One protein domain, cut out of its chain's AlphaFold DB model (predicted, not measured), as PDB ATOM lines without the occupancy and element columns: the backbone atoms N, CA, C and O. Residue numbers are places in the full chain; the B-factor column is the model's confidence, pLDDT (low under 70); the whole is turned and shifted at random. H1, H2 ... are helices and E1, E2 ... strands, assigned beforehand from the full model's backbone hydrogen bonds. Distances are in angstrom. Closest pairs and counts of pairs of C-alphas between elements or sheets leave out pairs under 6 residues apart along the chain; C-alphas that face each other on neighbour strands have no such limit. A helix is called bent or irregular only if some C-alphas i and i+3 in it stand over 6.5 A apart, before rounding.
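This is residues 310 to 354 of the 455 residues of an uncharacterized protein of Caenorhabditis japonica (UniProt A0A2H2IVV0). Two small strand hairpins and one short helix follow one another along an elongated body: hairpin E1 and E2 at one end, hairpin E3 and E4 in the middle, and H1 at the other end. The chain runs from E2 past the middle hairpin out to H1 and then folds back to make E3 and E4. The 45 printed residues have one named helix and four named strands, in the order E1, E2, H1, E3, E4, with two antiparallel sheets of two strands, E1 - E2 and E3 - E4. The class is mixed, helices and strands, though under half of the residues are in named elements. The whole is compact, with a radius of gyration of the C-alphas of 10.5 A, and spans 29 by 18 by 16 A.

Residues 310 to 311 pair antiparallel with residues 316 to 317 of E1, the strand of residues 315 to 318. E1 forms a hairpin with E2, residues 323 to 326, antiparallel at 158 degrees between their directions. Across this pair N 316 and O 325 are 2.8 A apart and N 318 and O 323 2.9 A, within hydrogen-bond range. The helix H1, residues 334 to 339, is apart from E1. In H1, 0 of 2 O i to N i+4 pairs are within hydrogen-bond range, beside 2 of 3 O i to N i+3 pairs. The strand E3, residues 345 to 347, comes nearest to E2 at the C-alphas of Ser 347 and Arg 326, 5.6 A apart. E3 forms a hairpin with E4, residues 351 to 353, antiparallel at 156 degrees. Here N 345 and O 353 are 3.0 A apart and N 347 and O 351 2.9 A, within hydrogen-bond range. E4 is apart from E1, E2 and H1.

E1 begins at C-alpha 315, (32.710, 9.953, -29.992), and is 9.8 A long from first to last C-alpha. E2 is 10.1 A long. H1 begins at C-alpha 334, (16.266, 1.377, -22.292), and is 10.2 A long. H1 is neither bent nor irregular, but only just: C-alphas 335 and 338 are 6.4 A apart. E3 is 7.0 A long. E4 is 6.9 A long and ends at C-alpha 353, (27.490, -0.773, -30.893).

The two C-alphas farthest apart are those of Gln 320 and Asn 335, 29.8 A. The printed part has no cut. The links E1 to E2, H1 to E3 and E3 to E4 are tight; the link E2 to H1, 7 residues, is short. Mean pLDDT of the printed part is 80.5, and no printed residue is under 70.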
ATOM      1  N   THR A 310      37.642   3.553 -33.302       84.00
ATOM      2  CA  THR A 310      38.354   4.225 -32.212       84.00
ATOM      3  C   THR A 310      37.347   4.950 -31.333       84.00
ATOM      4  O   THR A 310      36.512   5.713 -31.821       84.00
ATOM      5  N   LEU A 311      37.391   4.676 -30.031       82.69
ATOM      6  CA  LEU A 311      36.511   5.299 -29.047       82.69
ATOM      7  C   LEU A 311      37.267   6.426 -28.333       82.69
ATOM      8  O   LEU A 311      38.222   6.170 -27.603       82.69
ATOM      9  N   GLY A 312      36.846   7.671 -28.562       78.31
ATOM     10  CA  GLY A 312      37.192   8.817 -27.716       78.31
ATOM     11  C   GLY A 312      36.154   9.026 -26.608       78.31
ATOM     12  O   GLY A 312      35.223   8.236 -26.481       78.31
ATOM     13  N   ASP A 313      36.257  10.121 -25.846       77.94
ATOM     14  CA  ASP A 313      35.432  10.370 -24.645       77.94
ATOM     15  C   ASP A 313      33.927  10.109 -24.833       77.94
ATOM     16  O   ASP A 313      33.297   9.460 -24.003       77.94
ATOM     17  N   LYS A 314      33.335  10.622 -25.921       83.19
ATOM     18  CA  LYS A 314      31.914  10.417 -26.280       83.19
ATOM     19  C   LYS A 314      31.697  10.308 -27.787       83.19
ATOM     20  O   LYS A 314      30.604  10.576 -28.284       83.19
ATOM     21  N   ILE A 315      32.753  10.010 -28.533       83.56
ATOM     22  CA  ILE A 315      32.710   9.953 -29.992       83.56
ATOM     23  C   ILE A 315      33.381   8.661 -30.424       83.56
ATOM     24  O   ILE A 315      34.550   8.433 -30.125       83.56
ATOM     25  N   LEU A 316      32.625   7.832 -31.130       82.56
ATOM     26  CA  LEU A 316      33.111   6.638 -31.794       82.56
ATOM     27  C   LEU A 316      33.398   6.981 -33.252       82.56
ATOM     28  O   LEU A 316      32.489   7.379 -33.978       82.56
ATOM     29  N   VAL A 317      34.643   6.831 -33.688       82.19
ATOM     30  CA  VAL A 317      35.051   7.105 -35.068       82.19
ATOM     31  C   VAL A 317      35.291   5.785 -35.790       82.19
ATOM     32  O   VAL A 317      36.095   4.962 -35.346       82.19
ATOM     33  N   VAL A 318      34.595   5.600 -36.910       84.50
ATOM     34  CA  VAL A 318      34.730   4.442 -37.795       84.50
ATOM     35  C   VAL A 318      35.306   4.931 -39.119       84.50
ATOM     36  O   VAL A 318      34.577   5.389 -40.000       84.50
ATOM     37  N   GLU A 319      36.628   4.848 -39.249       77.62
ATOM     38  CA  GLU A 319      37.372   5.409 -40.385       77.62
ATOM     39  C   GLU A 319      36.918   4.815 -41.726       77.62
ATOM     40  O   GLU A 319      36.697   5.547 -42.684       77.62
ATOM     41  N   GLN A 320      36.658   3.505 -41.770       78.88
ATOM     42  CA  GLN A 320      36.195   2.813 -42.981       78.88
ATOM     43  C   GLN A 320      34.821   3.278 -43.478       78.88
ATOM     44  O   GLN A 320      34.499   3.095 -44.649       78.88
ATOM     45  N   MET A 321      34.000   3.845 -42.593       76.56
ATOM     46  CA  MET A 321      32.691   4.396 -42.942       76.56
ATOM     47  C   MET A 321      32.734   5.913 -43.146       76.56
ATOM     48  O   MET A 321      31.680   6.495 -43.387       76.56
ATOM     49  N   GLU A 322      33.901   6.547 -42.975       78.75
ATOM     50  CA  GLU A 322      34.073   8.007 -42.933       78.75
ATOM     51  C   GLU A 322      33.077   8.700 -41.980       78.75
ATOM     52  O   GLU A 322      32.642   9.827 -42.204       78.75
ATOM     53  N   ASN A 323      32.697   8.011 -40.897       77.06
ATOM     54  CA  ASN A 323      31.626   8.433 -40.000       77.06
ATOM     55  C   ASN A 323      32.087   8.484 -38.542       77.06
ATOM     56  O   ASN A 323      32.886   7.667 -38.079       77.06
ATOM     57  N   ALA A 324      31.515   9.432 -37.800       81.94
ATOM     58  CA  ALA A 324      31.688   9.568 -36.362       81.94
ATOM     59  C   ALA A 324      30.321   9.577 -35.669       81.94
ATOM     60  O   ALA A 324      29.418  10.324 -36.047       81.94
ATOM     61  N   PHE A 325      30.175   8.757 -34.634       82.31
ATOM     62  CA  PHE A 325      28.948   8.590 -33.871       82.31
ATOM     63  C   PHE A 325      29.126   9.186 -32.483       82.31
ATOM     64  O   PHE A 325      30.043   8.822 -31.748       82.31
ATOM     65  N   ARG A 326      28.233  10.097 -32.098       83.44
ATOM     66  CA  ARG A 326      28.189  10.602 -30.726       83.44
ATOM     67  C   ARG A 326      27.536   9.555 -29.831       83.44
ATOM     68  O   ARG A 326      26.402   9.170 -30.097       83.44
ATOM     69  N   ILE A 327      28.235   9.129 -28.791       88.44
ATOM     70  CA  ILE A 327      27.732   8.161 -27.822       88.44
ATOM     71  C   ILE A 327      26.845   8.875 -26.800       88.44
ATOM     72  O   ILE A 327      27.187   9.953 -26.304       88.44
ATOM     73  N   ASP A 328      25.690   8.278 -26.528       84.31
ATOM     74  CA  ASP A 328      24.754   8.751 -25.517       84.31
ATOM     75  C   ASP A 328      25.325   8.513 -24.108       84.31
ATOM     76  O   ASP A 328      25.983   7.505 -23.856       84.31
ATOM     77  N   ASP A 329      25.039   9.419 -23.168       84.19
ATOM     78  CA  ASP A 329      25.472   9.267 -21.767       84.19
ATOM     79  C   ASP A 329      24.834   8.038 -21.093       84.19
ATOM     80  O   ASP A 329      25.440   7.402 -20.234       84.19
ATOM     81  N   ASP A 330      23.617   7.698 -21.524       83.81
ATOM     82  CA  ASP A 330      22.856   6.528 -21.107       83.81
ATOM     83  C   ASP A 330      22.402   5.747 -22.343       83.81
ATOM     84  O   ASP A 330      21.992   6.337 -23.342       83.81
ATOM     85  N   PHE A 331      22.354   4.415 -22.240       81.06
ATOM     86  CA  PHE A 331      21.800   3.582 -23.305       81.06
ATOM     87  C   PHE A 331      20.324   3.922 -23.562       81.06
ATOM     88  O   PHE A 331      19.452   3.709 -22.701       81.06
ATOM     89  N   THR A 332      20.029   4.399 -24.768       73.94
ATOM     90  CA  THR A 332      18.672   4.695 -25.224       73.94
ATOM     91  C   THR A 332      18.345   3.902 -26.483       73.94
ATOM     92  O   THR A 332      19.218   3.726 -27.319       73.94
ATOM     93  N   PRO A 333      17.106   3.403 -26.642       73.75
ATOM     94  CA  PRO A 333      16.042   3.307 -25.647       73.75
ATOM     95  C   PRO A 333      16.264   2.124 -24.675       73.75
ATOM     96  O   PRO A 333      16.708   1.041 -25.047       73.75
ATOM     97  N   ARG A 334      15.922   2.313 -23.391       77.94
ATOM     98  CA  ARG A 334      16.266   1.377 -22.292       77.94
ATOM     99  C   ARG A 334      15.731  -0.051 -22.463       77.94
ATOM    100  O   ARG A 334      16.314  -0.989 -21.926       77.94
ATOM    101  N   ASN A 335      14.623  -0.227 -23.179       73.69
ATOM    102  CA  ASN A 335      14.029  -1.534 -23.472       73.69
ATOM    103  C   ASN A 335      14.930  -2.402 -24.363       73.69
ATOM    104  O   ASN A 335      14.968  -3.614 -24.165       73.69
ATOM    105  N   LEU A 336      15.704  -1.790 -25.266       77.75
ATOM    106  CA  LEU A 336      16.614  -2.502 -26.165       77.75
ATOM    107  C   LEU A 336      17.868  -3.034 -25.468       77.75
ATOM    108  O   LEU A 336      18.554  -3.883 -26.022       77.75
ATOM    109  N   LYS A 337      18.143  -2.627 -24.223       78.00
ATOM    110  CA  LYS A 337      19.317  -3.102 -23.476       78.00
ATOM    111  C   LYS A 337      19.293  -4.619 -23.259       78.00
ATOM    112  O   LYS A 337      20.337  -5.238 -23.140       78.00
ATOM    113  N   ARG A 338      18.098  -5.220 -23.230       79.69
ATOM    114  CA  ARG A 338      17.895  -6.672 -23.090       79.69
ATOM    115  C   ARG A 338      18.257  -7.465 -24.349       79.69
ATOM    116  O   ARG A 338      18.315  -8.686 -24.282       79.69
ATOM    117  N   CYS A 339      18.444  -6.784 -25.475       80.50
ATOM    118  CA  CYS A 339      18.744  -7.394 -26.765       80.50
ATOM    119  C   CYS A 339      20.236  -7.681 -26.966       80.50
ATOM    120  O   CYS A 339      20.591  -8.341 -27.937       80.50
ATOM    121  N   PHE A 340      21.092  -7.187 -26.069       80.62
ATOM    122  CA  PHE A 340      22.543  -7.306 -26.151       80.62
ATOM    123  C   PHE A 340      23.064  -8.100 -24.952       80.62
ATOM    124  O   PHE A 340      22.530  -7.981 -23.847       80.62
ATOM    125  N   ASN A 341      24.084  -8.928 -25.181       73.25
ATOM    126  CA  ASN A 341      24.688  -9.754 -24.131       73.25
ATOM    127  C   ASN A 341      25.678  -8.957 -23.270       73.25
ATOM    128  O   ASN A 341      25.823  -9.243 -22.082       73.25
ATOM    129  N   GLU A 342      26.339  -7.966 -23.866       78.06
ATOM    130  CA  GLU A 342      27.332  -7.110 -23.214       78.06
ATOM    131  C   GLU A 342      26.743  -5.725 -22.912       78.06
ATOM    132  O   GLU A 342      25.526  -5.545 -22.946       78.06
ATOM    133  N   THR A 343      27.563  -4.746 -22.523       76.56
ATOM    134  CA  THR A 343      27.114  -3.360 -22.319       76.56
ATOM    135  C   THR A 343      27.179  -2.591 -23.641       76.56
ATOM    136  O   THR A 343      28.225  -2.008 -23.928       76.56
ATOM    137  N   PRO A 344      26.097  -2.552 -24.446       82.44
ATOM    138  CA  PRO A 344      26.115  -1.839 -25.712       82.44
ATOM    139  C   PRO A 344      26.212  -0.333 -25.482       82.44
ATOM    140  O   PRO A 344      25.651   0.206 -24.519       82.44
ATOM    141  N   LEU A 345      26.852   0.355 -26.422       85.56
ATOM    142  CA  LEU A 345      26.748   1.806 -26.547       85.56
ATOM    143  C   LEU A 345      25.637   2.151 -27.539       85.56
ATOM    144  O   LEU A 345      25.426   1.430 -28.515       85.56
ATOM    145  N   SER A 346      24.928   3.253 -27.302       86.88
ATOM    146  CA  SER A 346      23.944   3.790 -28.246       86.88
ATOM    147  C   SER A 346      24.367   5.162 -28.752       86.88
ATOM    148  O   SER A 346      25.064   5.908 -28.065       86.88
ATOM    149  N   SER A 347      23.934   5.491 -29.964       84.81
ATOM    150  CA  SER A 347      24.015   6.836 -30.525       84.81
ATOM    151  C   SER A 347      22.629   7.281 -30.971       84.81
ATOM    152  O   SER A 347      22.000   6.626 -31.814       84.81
ATOM    153  N   ASN A 348      22.148   8.390 -30.397       75.44
ATOM    154  CA  ASN A 348      20.843   9.003 -30.668       75.44
ATOM    155  C   ASN A 348      19.647   8.042 -30.508       75.44
ATOM    156  O   ASN A 348      18.575   8.286 -31.061       75.44
ATOM    157  N   GLY A 349      19.834   6.926 -29.802       71.31
ATOM    158  CA  GLY A 349      18.861   5.844 -29.674       71.31
ATOM    159  C   GLY A 349      18.451   5.118 -30.961       71.31
ATOM    160  O   GLY A 349      17.413   4.456 -30.977       71.31
ATOM    161  N   ILE A 350      19.240   5.240 -32.032       76.31
ATOM    162  CA  ILE A 350      18.964   4.627 -33.345       76.31
ATOM    163  C   ILE A 350      20.060   3.626 -33.726       76.31
ATOM    164  O   ILE A 350      19.767   2.590 -34.320       76.31
ATOM    165  N   THR A 351      21.309   3.919 -33.365       82.62
ATOM    166  CA  THR A 351      22.467   3.075 -33.676       82.62
ATOM    167  C   THR A 351      23.012   2.460 -32.398       82.62
ATOM    168  O   THR A 351      23.111   3.144 -31.379       82.62
ATOM    169  N   PHE A 352      23.387   1.183 -32.456       86.88
ATOM    170  CA  PHE A 352      23.886   0.423 -31.313       86.88
ATOM    171  C   PHE A 352      25.216  -0.233 -31.666       86.88
ATOM    172  O   PHE A 352      25.380  -0.720 -32.786       86.88
ATOM    173  N   PHE A 353      26.139  -0.258 -30.711       86.12
ATOM    174  CA  PHE A 353      27.490  -0.773 -30.893       86.12
ATOM    175  C   PHE A 353      27.789  -1.825 -29.836       86.12
ATOM    176  O   PHE A 353      27.521  -1.607 -28.652       86.12
ATOM    177  N   ASP A 354      28.357  -2.935 -30.290       84.44
ATOM    178  CA  ASP A 354      28.877  -4.015 -29.459       84.44
ATOM    179  C   ASP A 354      30.387  -4.106 -29.704       84.44
ATOM    180  O   ASP A 354      30.826  -3.971 -30.852       84.44
TER     181      ASP A 354